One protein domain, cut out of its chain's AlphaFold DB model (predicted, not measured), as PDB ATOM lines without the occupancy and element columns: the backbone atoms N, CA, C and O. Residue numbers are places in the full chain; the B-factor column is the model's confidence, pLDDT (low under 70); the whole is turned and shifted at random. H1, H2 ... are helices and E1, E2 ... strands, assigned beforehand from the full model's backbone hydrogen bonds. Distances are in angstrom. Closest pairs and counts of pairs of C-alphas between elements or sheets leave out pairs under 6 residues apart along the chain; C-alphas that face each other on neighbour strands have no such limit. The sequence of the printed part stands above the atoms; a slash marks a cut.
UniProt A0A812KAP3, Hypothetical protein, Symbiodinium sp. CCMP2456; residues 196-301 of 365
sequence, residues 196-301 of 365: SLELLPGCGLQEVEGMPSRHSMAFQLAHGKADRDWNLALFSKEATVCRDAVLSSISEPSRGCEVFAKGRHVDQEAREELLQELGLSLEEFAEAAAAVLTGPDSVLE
ATOM      1  N   SER A 196       3.857  25.481  46.163       76.94
ATOM      2  CA  SER A 196       4.244  26.297  45.022       76.94
ATOM      3  C   SER A 196       3.004  26.914  44.411       76.94
ATOM      4  O   SER A 196       1.941  26.299  44.375       76.94
ATOM      5  N   LEU A 197       3.162  28.145  43.947       80.38
ATOM      6  CA  LEU A 197       2.103  28.938  43.357       80.38
ATOM      7  C   LEU A 197       2.462  29.194  41.896       80.38
ATOM      8  O   LEU A 197       3.481  29.826  41.612       80.38
ATOM      9  N   GLU A 198       1.639  28.706  40.977       82.44
ATOM     10  CA  GLU A 198       1.707  29.097  39.575       82.44
ATOM     11  C   GLU A 198       0.751  30.265  39.347       82.44
ATOM     12  O   GLU A 198      -0.434  30.183  39.663       82.44
ATOM     13  N   LEU A 199       1.277  31.360  38.799       83.12
ATOM     14  CA  LEU A 199       0.505  32.550  38.466       83.12
ATOM     15  C   LEU A 199       0.629  32.850  36.977       83.12
ATOM     16  O   LEU A 199       1.731  32.935  36.429       83.12
ATOM     17  N   LEU A 200      -0.511  33.113  36.349       84.38
ATOM     18  CA  LEU A 200      -0.628  33.701  35.022       84.38
ATOM     19  C   LEU A 200      -1.038  35.172  35.186       84.38
ATOM     20  O   LEU A 200      -2.208  35.496  35.006       84.38
ATOM     21  N   PRO A 201      -0.104  36.092  35.494       80.81
ATOM     22  CA  PRO A 201      -0.420  37.424  36.025       80.81
ATOM     23  C   PRO A 201      -1.035  38.392  34.993       80.81
ATOM     24  O   PRO A 201      -1.174  39.583  35.256       80.81
ATOM     25  N   GLY A 202      -1.341  37.924  33.780       83.12
ATOM     26  CA  GLY A 202      -1.933  38.744  32.730       83.12
ATOM     27  C   GLY A 202      -1.075  39.955  32.345       83.12
ATOM     28  O   GLY A 202       0.148  39.861  32.228       83.12
ATOM     29  N   CYS A 203      -1.734  41.089  32.093       79.06
ATOM     30  CA  CYS A 203      -1.088  42.352  31.737       79.06
ATOM     31  C   CYS A 203      -1.105  43.302  32.939       79.06
ATOM     32  O   CYS A 203      -2.179  43.723  33.362       79.06
ATOM     33  N   GLY A 204       0.074  43.666  33.446       80.44
ATOM     34  CA  GLY A 204       0.247  44.584  34.577       80.44
ATOM     35  C   GLY A 204       0.300  46.057  34.178       80.44
ATOM     36  O   GLY A 204       0.883  46.869  34.896       80.44
ATOM     37  N   LEU A 205      -0.216  46.391  32.993       74.88
ATOM     38  CA  LEU A 205      -0.225  47.745  32.462       74.88
ATOM     39  C   LEU A 205      -1.637  48.274  32.380       74.88
ATOM     40  O   LEU A 205      -2.543  47.624  31.855       74.88
ATOM     41  N   GLN A 206      -1.769  49.512  32.825       69.75
ATOM     42  CA  GLN A 206      -2.917  50.326  32.516       69.75
ATOM     43  C   GLN A 206      -2.598  51.098  31.233       69.75
ATOM     44  O   GLN A 206      -1.667  51.899  31.202       69.75
ATOM     45  N   GLU A 207      -3.330  50.815  30.154       63.47
ATOM     46  CA  GLU A 207      -3.138  51.506  28.869       63.47
ATOM     47  C   GLU A 207      -3.541  52.981  28.973       63.47
ATOM     48  O   GLU A 207      -2.919  53.842  28.351       63.47
ATOM     49  N   VAL A 208      -4.571  53.262  29.783       62.09
ATOM     50  CA  VAL A 208      -5.099  54.603  30.017       62.09
ATOM     51  C   VAL A 208      -5.349  54.833  31.504       62.09
ATOM     52  O   VAL A 208      -6.125  54.097  32.104       62.09
ATOM     53  N   GLU A 209      -4.729  55.856  32.096       61.50
ATOM     54  CA  GLU A 209      -4.968  56.235  33.493       61.50
ATOM     55  C   GLU A 209      -6.473  56.406  33.764       61.50
ATOM     56  O   GLU A 209      -7.187  57.084  33.026       61.50
ATOM     57  N   GLY A 210      -6.960  55.736  34.807       62.62
ATOM     58  CA  GLY A 210      -8.375  55.726  35.187       62.62
ATOM     59  C   GLY A 210      -9.263  54.733  34.426       62.62
ATOM     60  O   GLY A 210     -10.424  54.578  34.797       62.62
ATOM     61  N   MET A 211      -8.754  54.023  33.411       65.75
ATOM     62  CA  MET A 211      -9.511  52.973  32.713       65.75
ATOM     63  C   MET A 211      -9.289  51.587  33.340       65.75
ATOM     64  O   MET A 211      -8.174  51.301  33.785       65.75
ATOM     65  N   PRO A 212     -10.301  50.697  33.338       65.38
ATOM     66  CA  PRO A 212     -10.118  49.301  33.735       65.38
ATOM     67  C   PRO A 212      -9.093  48.591  32.842       65.38
ATOM     68  O   PRO A 212      -9.002  48.883  31.646       65.38
ATOM     69  N   SER A 213      -8.348  47.623  33.378       70.31
ATOM     70  CA  SER A 213      -7.428  46.826  32.567       70.31
ATOM     71  C   SER A 213      -8.154  46.022  31.498       70.31
ATOM     72  O   SER A 213      -9.334  45.668  31.601       70.31
ATOM     73  N   ARG A 214      -7.385  45.624  30.482       71.69
ATOM     74  CA  ARG A 214      -7.843  44.712  29.432       71.69
ATOM     75  C   ARG A 214      -8.456  43.425  29.986       71.69
ATOM     76  O   ARG A 214      -9.404  42.912  29.397       71.69
ATOM     77  N   HIS A 215      -7.939  42.908  31.099       71.56
ATOM     78  CA  HIS A 215      -8.498  41.713  31.721       71.56
ATOM     79  C   HIS A 215      -9.845  41.997  32.374       71.56
ATOM     80  O   HIS A 215     -10.794  41.270  32.105       71.56
ATOM     81  N   SER A 216      -9.955  43.074  33.158       70.38
ATOM     82  CA  SER A 216     -11.230  43.473  33.761       70.38
ATOM     83  C   SER A 216     -12.309  43.688  32.695       70.38
ATOM     84  O   SER A 216     -13.445  43.253  32.875       70.38
ATOM     85  N   MET A 217     -11.954  44.305  31.564       69.62
ATOM     86  CA  MET A 217     -12.870  44.485  30.434       69.62
ATOM     87  C   MET A 217     -13.275  43.147  29.799       69.62
ATOM     88  O   MET A 217     -14.457  42.911  29.558       69.62
ATOM     89  N   ALA A 218     -12.319  42.242  29.556       69.62
ATOM     90  CA  ALA A 218     -12.600  40.917  29.001       69.62
ATOM     91  C   ALA A 218     -13.472  40.066  29.940       69.62
ATOM     92  O   ALA A 218     -14.400  39.397  29.487       69.62
ATOM     93  N   PHE A 219     -13.212  40.129  31.247       65.88
ATOM     94  CA  PHE A 219     -14.002  39.444  32.261       65.88
ATOM     95  C   PHE A 219     -15.439  39.969  32.294       65.88
ATOM     96  O   PHE A 219     -16.376  39.170  32.290       65.88
ATOM     97  N   GLN A 220     -15.623  41.294  32.263       66.12
ATOM     98  CA  GLN A 220     -16.947  41.911  32.240       66.12
ATOM     99  C   GLN A 220     -17.746  41.527  30.994       66.12
ATOM    100  O   GLN A 220     -18.941  41.259  31.104       66.12
ATOM    101  N   LEU A 221     -17.103  41.447  29.828       67.00
ATOM    102  CA  LEU A 221     -17.750  40.967  28.605       67.00
ATOM    103  C   LEU A 221     -18.190  39.501  28.718       67.00
ATOM    104  O   LEU A 221     -19.267  39.156  28.242       67.00
ATOM    105  N   ALA A 222     -17.381  38.649  29.351       66.00
ATOM    106  CA  ALA A 222     -17.674  37.224  29.487       66.00
ATOM    107  C   ALA A 222     -18.728  36.910  30.568       66.00
ATOM    108  O   ALA A 222     -19.525  35.992  30.388       66.00
ATOM    109  N   HIS A 223     -18.752  37.661  31.674       62.22
ATOM    110  CA  HIS A 223     -19.556  37.333  32.864       62.22
ATOM    111  C   HIS A 223     -20.615  38.385  33.224       62.22
ATOM    112  O   HIS A 223     -21.370  38.198  34.180       62.22
ATOM    113  N   GLY A 224     -20.672  39.510  32.505       60.62
ATOM    114  CA  GLY A 224     -21.644  40.584  32.734       60.62
ATOM    115  C   GLY A 224     -21.460  41.356  34.047       60.62
ATOM    116  O   GLY A 224     -22.361  42.090  34.447       60.62
ATOM    117  N   LYS A 225     -20.324  41.198  34.738       67.25
ATOM    118  CA  LYS A 225     -20.018  41.858  36.018       67.25
ATOM    119  C   LYS A 225     -18.633  42.493  35.980       67.25
ATOM    120  O   LYS A 225     -17.711  41.919  35.408       67.25
ATOM    121  N   ALA A 226     -18.500  43.670  36.587       62.06
ATOM    122  CA  ALA A 226     -17.199  44.304  36.769       62.06
ATOM    123  C   ALA A 226     -16.339  43.449  37.710       62.06
ATOM    124  O   ALA A 226     -16.824  43.003  38.751       62.06
ATOM    125  N   ASP A 227     -15.080  43.236  37.340       67.31
ATOM    126  CA  ASP A 227     -14.085  42.599  38.201       67.31
ATOM    127  C   ASP A 227     -13.189  43.669  38.829       67.31
ATOM    128  O   ASP A 227     -12.993  44.747  38.264       67.31
ATOM    129  N   ARG A 228     -12.636  43.375  40.007       68.75
ATOM    130  CA  ARG A 228     -11.526  44.169  40.531       68.75
ATOM    131  C   ARG A 228     -10.311  43.921  39.650       68.75
ATOM    132  O   ARG A 228     -10.091  42.807  39.182       68.75
ATOM    133  N   ASP A 229      -9.510  44.960  39.448       76.19
ATOM    134  CA  ASP A 229      -8.366  44.898  38.546       76.19
ATOM    135  C   ASP A 229      -7.174  44.152  39.167       76.19
ATOM    136  O   ASP A 229      -6.154  44.728  39.550       76.19
ATOM    137  N   TRP A 230      -7.342  42.841  39.323       79.31
ATOM    138  CA  TRP A 230      -6.421  41.986  40.062       79.31
ATOM    139  C   TRP A 230      -5.039  41.921  39.410       79.31
ATOM    140  O   TRP A 230      -4.043  41.862  40.123       79.31
ATOM    141  N   ASN A 231      -4.955  42.006  38.077       83.50
ATOM    142  CA  ASN A 231      -3.672  42.066  37.379       83.50
ATOM    143  C   ASN A 231      -2.895  43.311  37.795       83.50
ATOM    144  O   ASN A 231      -1.728  43.212  38.151       83.50
ATOM    145  N   LEU A 232      -3.525  44.489  37.802       85.31
ATOM    146  CA  LEU A 232      -2.838  45.698  38.262       85.31
ATOM    147  C   LEU A 232      -2.448  45.590  39.740       85.31
ATOM    148  O   LEU A 232      -1.346  45.993  40.107       85.31
ATOM    149  N   ALA A 233      -3.311  44.992  40.565       89.56
ATOM    150  CA  ALA A 233      -3.041  44.776  41.982       89.56
ATOM    151  C   ALA A 233      -1.852  43.820  42.227       89.56
ATOM    152  O   ALA A 233      -1.013  44.113  43.076       89.56
ATOM    153  N   LEU A 234      -1.699  42.747  41.439       90.06
ATOM    154  CA  LEU A 234      -0.530  41.859  41.506       90.06
ATOM    155  C   LEU A 234       0.779  42.582  41.182       90.06
ATOM    156  O   LEU A 234       1.799  42.312  41.811       90.06
ATOM    157  N   PHE A 235       0.758  43.501  40.215       89.12
ATOM    158  CA  PHE A 235       1.925  44.305  39.836       89.12
ATOM    159  C   PHE A 235       2.133  45.537  40.735       89.12
ATOM    160  O   PHE A 235       3.066  46.316  40.498       89.12
ATOM    161  N   SER A 236       1.296  45.729  41.759       89.25
ATOM    162  CA  SER A 236       1.468  46.800  42.737       89.25
ATOM    163  C   SER A 236       2.756  46.609  43.538       89.25
ATOM    164  O   SER A 236       3.180  45.493  43.828       89.25
ATOM    165  N   LYS A 237       3.386  47.723  43.921       86.31
ATOM    166  CA  LYS A 237       4.510  47.722  44.872       86.31
ATOM    167  C   LYS A 237       4.047  47.728  46.327       86.31
ATOM    168  O   LYS A 237       4.862  47.516  47.219       86.31
ATOM    169  N   GLU A 238       2.761  47.951  46.566       90.69
ATOM    170  CA  GLU A 238       2.171  47.867  47.896       90.69
ATOM    171  C   GLU A 238       1.920  46.397  48.246       90.69
ATOM    172  O   GLU A 238       1.083  45.733  47.632       90.69
ATOM    173  N   ALA A 239       2.659  45.884  49.235       88.44
ATOM    174  CA  ALA A 239       2.619  44.474  49.623       88.44
ATOM    175  C   ALA A 239       1.214  44.003  50.029       88.44
ATOM    176  O   ALA A 239       0.826  42.891  49.689       88.44
ATOM    177  N   THR A 240       0.433  44.859  50.689       92.38
ATOM    178  CA  THR A 240      -0.957  44.572  51.073       92.38
ATOM    179  C   THR A 240      -1.864  44.399  49.856       92.38
ATOM    180  O   THR A 240      -2.605  43.426  49.784       92.38
ATOM    181  N   VAL A 241      -1.751  45.284  48.860       92.75
ATOM    182  CA  VAL A 241      -2.518  45.203  47.606       92.75
ATOM    183  C   VAL A 241      -2.143  43.948  46.813       92.75
ATOM    184  O   VAL A 241      -3.022  43.249  46.310       92.75
ATOM    185  N   CYS A 242      -0.847  43.631  46.732       92.31
ATOM    186  CA  CYS A 242      -0.363  42.423  46.064       92.31
ATOM    187  C   CYS A 242      -0.834  41.149  46.788       92.31
ATOM    188  O   CYS A 242      -1.341  40.234  46.142       92.31
ATOM    189  N   ARG A 243      -0.748  41.105  48.126       93.94
ATOM    190  CA  ARG A 243      -1.254  39.997  48.954       93.94
ATOM    191  C   ARG A 243      -2.735  39.754  48.717       93.94
ATOM    192  O   ARG A 243      -3.119  38.617  48.466       93.94
ATOM    193  N   ASP A 244      -3.556  40.798  48.770       91.81
ATOM    194  CA  ASP A 244      -5.002  40.662  48.585       91.81
ATOM    195  C   ASP A 244      -5.338  40.143  47.178       91.81
ATOM    196  O   ASP A 244      -6.264  39.345  47.006       91.81
ATOM    197  N   ALA A 245      -4.552  40.539  46.171       90.12
ATOM    198  CA  ALA A 245      -4.665  40.010  44.818       90.12
ATOM    199  C   ALA A 245      -4.268  38.527  44.738       90.12
ATOM    200  O   ALA A 245      -5.017  37.742  44.166       90.12
ATOM    201  N   VAL A 246      -3.153  38.122  45.358       90.50
ATOM    202  CA  VAL A 246      -2.733  36.711  45.437       90.50
ATOM    203  C   VAL A 246      -3.790  35.863  46.147       90.50
ATOM    204  O   VAL A 246      -4.181  34.816  45.636       90.50
ATOM    205  N   LEU A 247      -4.297  36.326  47.288       90.38
ATOM    206  CA  LEU A 247      -5.332  35.641  48.059       90.38
ATOM    207  C   LEU A 247      -6.610  35.445  47.230       90.38
ATOM    208  O   LEU A 247      -7.177  34.350  47.196       90.38
ATOM    209  N   SER A 248      -7.023  36.491  46.507       86.31
ATOM    210  CA  SER A 248      -8.166  36.433  45.589       86.31
ATOM    211  C   SER A 248      -7.919  35.439  44.450       86.31
ATOM    212  O   SER A 248      -8.799  34.649  44.123       86.31
ATOM    213  N   SER A 249      -6.710  35.423  43.881       85.50
ATOM    214  CA  SER A 249      -6.312  34.477  42.834       85.50
ATOM    215  C   SER A 249      -6.319  33.026  43.316       85.50
ATOM    216  O   SER A 249      -6.782  32.153  42.592       85.50
ATOM    217  N   ILE A 250      -5.851  32.745  44.534       85.62
ATOM    218  CA  ILE A 250      -5.881  31.389  45.107       85.62
ATOM    219  C   ILE A 250      -7.324  30.940  45.398       85.62
ATOM    220  O   ILE A 250      -7.649  29.755  45.290       85.62
ATOM    221  N   SER A 251      -8.197  31.878  45.763       81.62
ATOM    222  CA  SER A 251      -9.604  31.601  46.072       81.62
ATOM    223  C   SER A 251     -10.474  31.437  44.819       81.62
ATOM    224  O   SER A 251     -11.508  30.776  44.877       81.62
ATOM    225  N   GLU A 252     -10.058  31.996  43.677       76.44
ATOM    226  CA  GLU A 252     -10.783  31.937  42.404       76.44
ATOM    227  C   GLU A 252      -9.898  31.358  41.276       76.44
ATOM    228  O   GLU A 252      -9.226  32.114  40.567       76.44
ATOM    229  N   PRO A 253      -9.936  30.030  41.026       61.00
ATOM    230  CA  PRO A 253      -9.083  29.362  40.030       61.00
ATOM    231  C   PRO A 253      -9.215  29.914  38.599       61.00
ATOM    232  O   PRO A 253      -8.288  29.832  37.793       61.00
ATOM    233  N   SER A 254     -10.355  30.536  38.274       63.28
ATOM    234  CA  SER A 254     -10.597  31.212  36.991       63.28
ATOM    235  C   SER A 254      -9.633  32.374  36.712       63.28
ATOM    236  O   SER A 254      -9.516  32.805  35.564       63.28
ATOM    237  N   ARG A 255      -8.906  32.859  37.728       67.25
ATOM    238  CA  ARG A 255      -7.918  33.944  37.630       67.25
ATOM    239  C   ARG A 255      -6.509  33.460  37.269       67.25
ATOM    240  O   ARG A 255      -5.545  34.190  37.467       67.25
ATOM    241  N   GLY A 256      -6.373  32.250  36.720       70.38
ATOM    242  CA  GLY A 256      -5.092  31.747  36.213       70.38
ATOM    243  C   GLY A 256      -4.068  31.516  37.323       70.38
ATOM    244  O   GLY A 256      -2.905  31.890  37.184       70.38
ATOM    245  N   CYS A 257      -4.529  30.950  38.434       80.94
ATOM    246  CA  CYS A 257      -3.729  30.643  39.604       80.94
ATOM    247  C   CYS A 257      -3.931  29.179  39.972       80.94
ATOM    248  O   CYS A 257      -5.068  28.730  40.120       80.94
ATOM    249  N   GLU A 258      -2.831  28.450  40.119       80.06
ATOM    250  CA  GLU A 258      -2.840  27.043  40.502       80.06
ATOM    251  C   GLU A 258      -1.867  26.822  41.662       80.06
ATOM    252  O   GLU A 258      -0.775  27.396  41.708       80.06
ATOM    253  N   VAL A 259      -2.272  25.988  42.620       78.50
ATOM    254  CA  VAL A 259      -1.441  25.630  43.771       78.50
ATOM    255  C   VAL A 259      -0.943  24.207  43.587       78.50
ATOM    256  O   VAL A 259      -1.689  23.296  43.224       78.50
ATOM    257  N   PHE A 260       0.340  24.017  43.863       76.44
ATOM    258  CA  PHE A 260       1.004  22.733  43.778       76.44
ATOM    259  C   PHE A 260       1.637  22.375  45.114       76.44
ATOM    260  O   PHE A 260       2.242  23.215  45.774       76.44
ATOM    261  N   ALA A 261       1.569  21.098  45.468       73.19
ATOM    262  CA  ALA A 261       2.244  20.527  46.619       73.19
ATOM    263  C   ALA A 261       3.114  19.366  46.159       73.19
ATOM    264  O   ALA A 261       2.634  18.456  45.476       73.19
ATOM    265  N   LYS A 262       4.413  19.401  46.483       67.12
ATOM    266  CA  LYS A 262       5.376  18.378  46.022       67.12
ATOM    267  C   LYS A 262       5.285  18.147  44.496       67.12
ATOM    268  O   LYS A 262       5.288  17.020  43.991       67.12
ATOM    269  N   GLY A 263       5.105  19.246  43.757       61.62
ATOM    270  CA  GLY A 263       4.957  19.268  42.300       61.62
ATOM    271  C   GLY A 263       3.697  18.609  41.733       61.62
ATOM    272  O   GLY A 263       3.691  18.243  40.558       61.62
ATOM    273  N   ARG A 264       2.648  18.426  42.540       67.06
ATOM    274  CA  ARG A 264       1.329  17.952  42.100       67.06
ATOM    275  C   ARG A 264       0.296  19.040  42.310       67.06
ATOM    276  O   ARG A 264       0.321  19.679  43.355       67.06
ATOM    277  N   HIS A 265      -0.589  19.223  41.337       73.88
ATOM    278  CA  HIS A 265      -1.731  20.116  41.497       73.88
ATOM    279  C   HIS A 265      -2.564  19.646  42.693       73.88
ATOM    280  O   HIS A 265      -2.848  18.449  42.806       73.88
ATOM    281  N   VAL A 266      -2.931  20.577  43.568       77.12
ATOM    282  CA  VAL A 266      -3.820  20.321  44.704       77.12
ATOM    283  C   VAL A 266      -5.117  21.078  44.502       77.12
ATOM    284  O   VAL A 266      -5.117  22.258  44.158       77.12
ATOM    285  N   ASP A 267      -6.226  20.367  44.682       80.88
ATOM    286  CA  ASP A 267      -7.539  20.991  44.736       80.88
ATOM    287  C   ASP A 267      -7.716  21.790  46.039       80.88
ATOM    288  O   ASP A 267      -6.820  21.875  46.884       80.88
ATOM    289  N   GLN A 268      -8.867  22.447  46.166       80.94
ATOM    290  CA  GLN A 268      -9.145  23.330  47.292       80.94
ATOM    291  C   GLN A 268      -9.121  22.598  48.642       80.94
ATOM    292  O   GLN A 268      -8.528  23.120  49.585       80.94
ATOM    293  N   GLU A 269      -9.726  21.410  48.725       81.12
ATOM    294  CA  GLU A 269      -9.808  20.626  49.963       81.12
ATOM    295  C   GLU A 269      -8.414  20.147  50.390       81.12
ATOM    296  O   GLU A 269      -7.971  20.428  51.504       81.12
ATOM    297  N   ALA A 270      -7.656  19.541  49.471       80.25
ATOM    298  CA  ALA A 270      -6.305  19.062  49.755       80.25
ATOM    299  C   ALA A 270      -5.327  20.205  50.083       80.25
ATOM    300  O   ALA A 270      -4.388  20.028  50.859       80.25
ATOM    301  N   ARG A 271      -5.527  21.398  49.510       84.75
ATOM    302  CA  ARG A 271      -4.752  22.596  49.864       84.75
ATOM    303  C   ARG A 271      -4.993  23.011  51.314       84.75
ATOM    304  O   ARG A 271      -4.034  23.359  51.998       84.75
ATOM    305  N   GLU A 272      -6.246  23.025  51.761       82.38
ATOM    306  CA  GLU A 272      -6.603  23.417  53.129       82.38
ATOM    307  C   GLU A 272      -6.023  22.438  54.157       82.38
ATOM    308  O   GLU A 272      -5.423  22.877  55.138       82.38
ATOM    309  N   GLU A 273      -6.097  21.133  53.889       82.62
ATOM    310  CA  GLU A 273      -5.459  20.100  54.717       82.62
ATOM    311  C   GLU A 273      -3.937  20.295  54.804       82.62
ATOM    312  O   GLU A 273      -3.367  20.293  55.895       82.62
ATOM    313  N   LEU A 274      -3.265  20.547  53.677       81.56
ATOM    314  CA  LEU A 274      -1.813  20.759  53.653       81.56
ATOM    315  C   LEU A 274      -1.372  22.032  54.377       81.56
ATOM    316  O   LEU A 274      -0.330  22.039  55.030       81.56
ATOM    317  N   LEU A 275      -2.130  23.120  54.245       83.88
ATOM    318  CA  LEU A 275      -1.863  24.355  54.980       83.88
ATOM    319  C   LEU A 275      -1.962  24.108  56.493       83.88
ATOM    320  O   LEU A 275      -1.070  24.519  57.236       83.88
ATOM    321  N   GLN A 276      -2.964  23.338  56.936       84.06
ATOM    322  CA  GLN A 276      -3.094  22.920  58.336       84.06
ATOM    323  C   GLN A 276      -1.928  22.031  58.792       84.06
ATOM    324  O   GLN A 276      -1.374  22.273  59.864       84.06
ATOM    325  N   GLU A 277      -1.510  21.048  57.985       83.19
ATOM    326  CA  GLU A 277      -0.348  20.195  58.284       83.19
ATOM    327  C   GLU A 277       0.950  21.001  58.439       83.19
ATOM    328  O   GLU A 277       1.798  20.669  59.269       83.19
ATOM    329  N   LEU A 278       1.108  22.069  57.652       82.25
ATOM    330  CA  LEU A 278       2.263  22.966  57.701       82.25
ATOM    331  C   LEU A 278       2.154  24.045  58.788       82.25
ATOM    332  O   LEU A 278       3.119  24.778  59.001       82.25
ATOM    333  N   GLY A 279       1.011  24.148  59.473       85.44
ATOM    334  CA  GLY A 279       0.752  25.196  60.459       85.44
ATOM    335  C   GLY A 279       0.723  26.601  59.853       85.44
ATOM    336  O   GLY A 279       1.121  27.549  60.522       85.44
ATOM    337  N   LEU A 280       0.297  26.721  58.592       87.06
ATOM    338  CA  LEU A 280       0.194  27.978  57.852       87.06
ATOM    339  C   LEU A 280      -1.271  28.282  57.541       87.06
ATOM    340  O   LEU A 280      -2.028  27.412  57.120       87.06
ATOM    341  N   SER A 281      -1.665  29.537  57.690       90.19
ATOM    342  CA  SER A 281      -2.918  30.055  57.143       90.19
ATOM    343  C   SER A 281      -2.785  30.377  55.649       90.19
ATOM    344  O   SER A 281      -1.685  30.529  55.104       90.19
ATOM    345  N   LEU A 282      -3.925  30.498  54.966       88.56
ATOM    346  CA  LEU A 282      -3.954  30.890  53.557       88.56
ATOM    347  C   LEU A 282      -3.413  32.318  53.371       88.56
ATOM    348  O   LEU A 282      -2.725  32.608  52.392       88.56
ATOM    349  N   GLU A 283      -3.701  33.190  54.331       90.88
ATOM    350  CA  GLU A 283      -3.223  34.562  54.405       90.88
ATOM    351  C   GLU A 283      -1.701  34.614  54.543       90.88
ATOM    352  O   GLU A 283      -1.059  35.322  53.773       90.88
ATOM    353  N   GLU A 284      -1.107  33.821  55.440       90.62
ATOM    354  CA  GLU A 284       0.354  33.738  55.594       90.62
ATOM    355  C   GLU A 284       1.033  33.219  54.320       90.62
ATOM    356  O   GLU A 284       2.087  33.721  53.917       90.62
ATOM    357  N   PHE A 285       0.415  32.255  53.631       88.62
ATOM    358  CA  PHE A 285       0.912  31.779  52.340       88.62
ATOM    359  C   PHE A 285       0.833  32.866  51.253       88.62
ATOM    360  O   PHE A 285       1.798  33.074  50.508       88.62
ATOM    361  N   ALA A 286      -0.277  33.608  51.187       90.50
ATOM    362  CA  ALA A 286      -0.433  34.739  50.274       90.50
ATOM    363  C   ALA A 286       0.537  35.890  50.600       90.50
ATOM    364  O   ALA A 286       1.051  36.535  49.686       90.50
ATOM    365  N   GLU A 287       0.832  36.128  51.879       91.94
ATOM    366  CA  GLU A 287       1.820  37.111  52.337       91.94
ATOM    367  C   GLU A 287       3.232  36.737  51.907       91.94
ATOM    368  O   GLU A 287       3.944  37.577  51.350       91.94
ATOM    369  N   ALA A 288       3.620  35.472  52.082       89.38
ATOM    370  CA  ALA A 288       4.908  34.975  51.614       89.38
ATOM    371  C   ALA A 288       5.051  35.135  50.090       89.38
ATOM    372  O   ALA A 288       6.072  35.632  49.605       89.38
ATOM    373  N   ALA A 289       4.013  34.785  49.326       88.50
ATOM    374  CA  ALA A 289       3.999  34.968  47.878       88.50
ATOM    375  C   ALA A 289       4.090  36.454  47.481       88.50
ATOM    376  O   ALA A 289       4.910  36.821  46.637       88.50
ATOM    377  N   ALA A 290       3.314  37.333  48.116       91.12
ATOM    378  CA  ALA A 290       3.347  38.769  47.849       91.12
ATOM    379  C   ALA A 290       4.699  39.403  48.193       91.12
ATOM    380  O   ALA A 290       5.180  40.263  47.452       91.12
ATOM    381  N   ALA A 291       5.360  38.960  49.265       88.94
ATOM    382  CA  ALA A 291       6.705  39.408  49.614       88.94
ATOM    383  C   ALA A 291       7.721  39.068  48.508       88.94
ATOM    384  O   ALA A 291       8.539  39.913  48.140       88.94
ATOM    385  N   VAL A 292       7.626  37.876  47.906       86.38
ATOM    386  CA  VAL A 292       8.456  37.488  46.750       86.38
ATOM    387  C   VAL A 292       8.123  38.338  45.516       86.38
ATOM    388  O   VAL A 292       9.024  38.829  44.835       86.38
ATOM    389  N   LEU A 293       6.836  38.561  45.234       87.88
ATOM    390  CA  LEU A 293       6.378  39.319  44.063       87.88
ATOM    391  C   LEU A 293       6.637  40.828  44.160       87.88
ATOM    392  O   LEU A 293       6.751  41.491  43.128       87.88
ATOM    393  N   THR A 294       6.755  41.386  45.361       88.62
ATOM    394  CA  THR A 294       7.039  42.817  45.576       88.62
ATOM    395  C   THR A 294       8.503  43.102  45.908       88.62
ATOM    396  O   THR A 294       8.949  44.242  45.757       88.62
ATOM    397  N   GLY A 295       9.259  42.068  46.284       81.88
ATOM    398  CA  GLY A 295      10.662  42.146  46.668       81.88
ATOM    399  C   GLY A 295      11.629  42.567  45.547       81.88
ATOM    400  O   GLY A 295      11.251  42.701  44.377       81.88
ATOM    401  N   PRO A 296      12.912  42.780  45.893       74.56
ATOM    402  CA  PRO A 296      13.937  43.262  44.960       74.56
ATOM    403  C   PRO A 296      14.212  42.296  43.797       74.56
ATOM    404  O   PRO A 296      14.553  42.748  42.703       74.56
ATOM    405  N   ASP A 297      14.002  40.996  44.010       73.12
ATOM    406  CA  ASP A 297      14.195  39.943  43.004       73.12
ATOM    407  C   ASP A 297      12.910  39.599  42.229       73.12
ATOM    408  O   ASP A 297      12.856  38.618  41.485       73.12
ATOM    409  N   SER A 298      11.871  40.429  42.365       80.38
ATOM    410  CA  SER A 298      10.601  40.248  41.668       80.38
ATOM    411  C   SER A 298      10.753  40.219  40.147       80.38
ATOM    412  O   SER A 298      11.349  41.098  39.512       80.38
ATOM    413  N   VAL A 299      10.090  39.235  39.545       79.06
ATOM    414  CA  VAL A 299      10.025  39.037  38.093       79.06
ATOM    415  C   VAL A 299       8.990  39.944  37.421       79.06
ATOM    416  O   VAL A 299       9.032  40.133  36.201       79.06
ATOM    417  N   LEU A 300       8.071  40.525  38.204       84.12
ATOM    418  CA  LEU A 300       6.934  41.290  37.691       84.12
ATOM    419  C   LEU A 300       7.367  42.627  37.092       84.12
ATOM    420  O   LEU A 300       6.836  43.041  36.066       84.12
ATOM    421  N   GLU A 301       8.372  43.295  37.661       76.50
ATOM    422  CA  GLU A 301       8.832  44.583  37.132       76.50
ATOM    423  C   GLU A 301       9.500  44.448  35.746       76.50
ATOM    424  O   GLU A 301       9.105  45.165  34.819       76.50
TER     425      GLU A 301
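This is residues 196 to 301 of the 365 residues of the protein "Hypothetical protein" of Symbiodinium sp. CCMP2456 (UniProt A0A812KAP3). Two helices of equal length, H3 and H5, cross at a steep angle to make the core, and a small ribbon of two strands, E1 and E2, packs on residues 246 to 251 of H3. The short helix H2 packs on H3, while H4 and H1 lie toward opposite ends of the longest axis, H1 after a long unnamed stretch. The printed part has 106 residues, with five named helices and two named strands in the order E1, H1, H2, H3, E2, H4, H5; the sheet, E1 - E2, is antiparallel and the class is mostly helix. The whole is compact, with a radius of gyration of the C-alphas of 14.4 A and spans of 44 by 34 by 20 A.

E1, residues 196 to 199, and E2, residues 257 to 261, are antiparallel neighbours at 164 degrees. N 196 and O 260 are 2.8 A apart and N 258 and O 198 are 3.0 A apart, within hydrogen-bond range. Residues 260 to 261 of E2 also pair antiparallel with residues 264 to 265. H3, residues 239 to 251, comes closest to E2 at the C-alphas of Ser 249 and Cys 257, 5.6 A apart. H3 and E1 are near each other, with 6 pairs of C-alphas within 10 A. H5, residues 282 to 294, touches H3 at a steep tilt of 53 degrees, opposite ways; the closest C-alphas, those of Arg 243 and Ala 290, are 4.9 A apart. H2, residues 230 to 234, touches residues 241 to 246 of H3 alone, closest at the C-alphas of Leu 234 and Cys 242, 4.6 A apart. H1, residues 214 to 223, is close to H2 but not clearly touching: the closest C-alphas, those of His 215 and Asn 231, are 7.4 A apart. H4, residues 268 to 277, is close to H5 but not clearly touching, about perpendicular at 88 degrees, with the closest C-alphas, those of Leu 275 and Leu 282, 7.0 A apart. H3 and H4 are only just apart, at 8.4 A. In H1, H2, H3, H4 and H5 every O i to N i+4 pair is within hydrogen-bond range.

E1 begins at C-alpha 196, (4.244, 26.297, 45.022), and E2 is 13.7 A long. H3 begins at C-alpha 239, (2.619, 44.474, 49.623); H3 and H5 are each 18.1 A long. H1 measures 14.3 A and H4 14.4 A. H5 ends at C-alpha 294, (7.039, 42.817, 45.576).

The C-alphas farthest apart, those of Val 208 and Glu 277, are 44.8 A apart. The printed part has no cut. The link from E1 to H1, residues 200 to 213, is long. The mean pLDDT of the printed part is 79.2, and it is under 70 at residues 206 to 212, 217 to 228, 253 to 255 and 262 to 264.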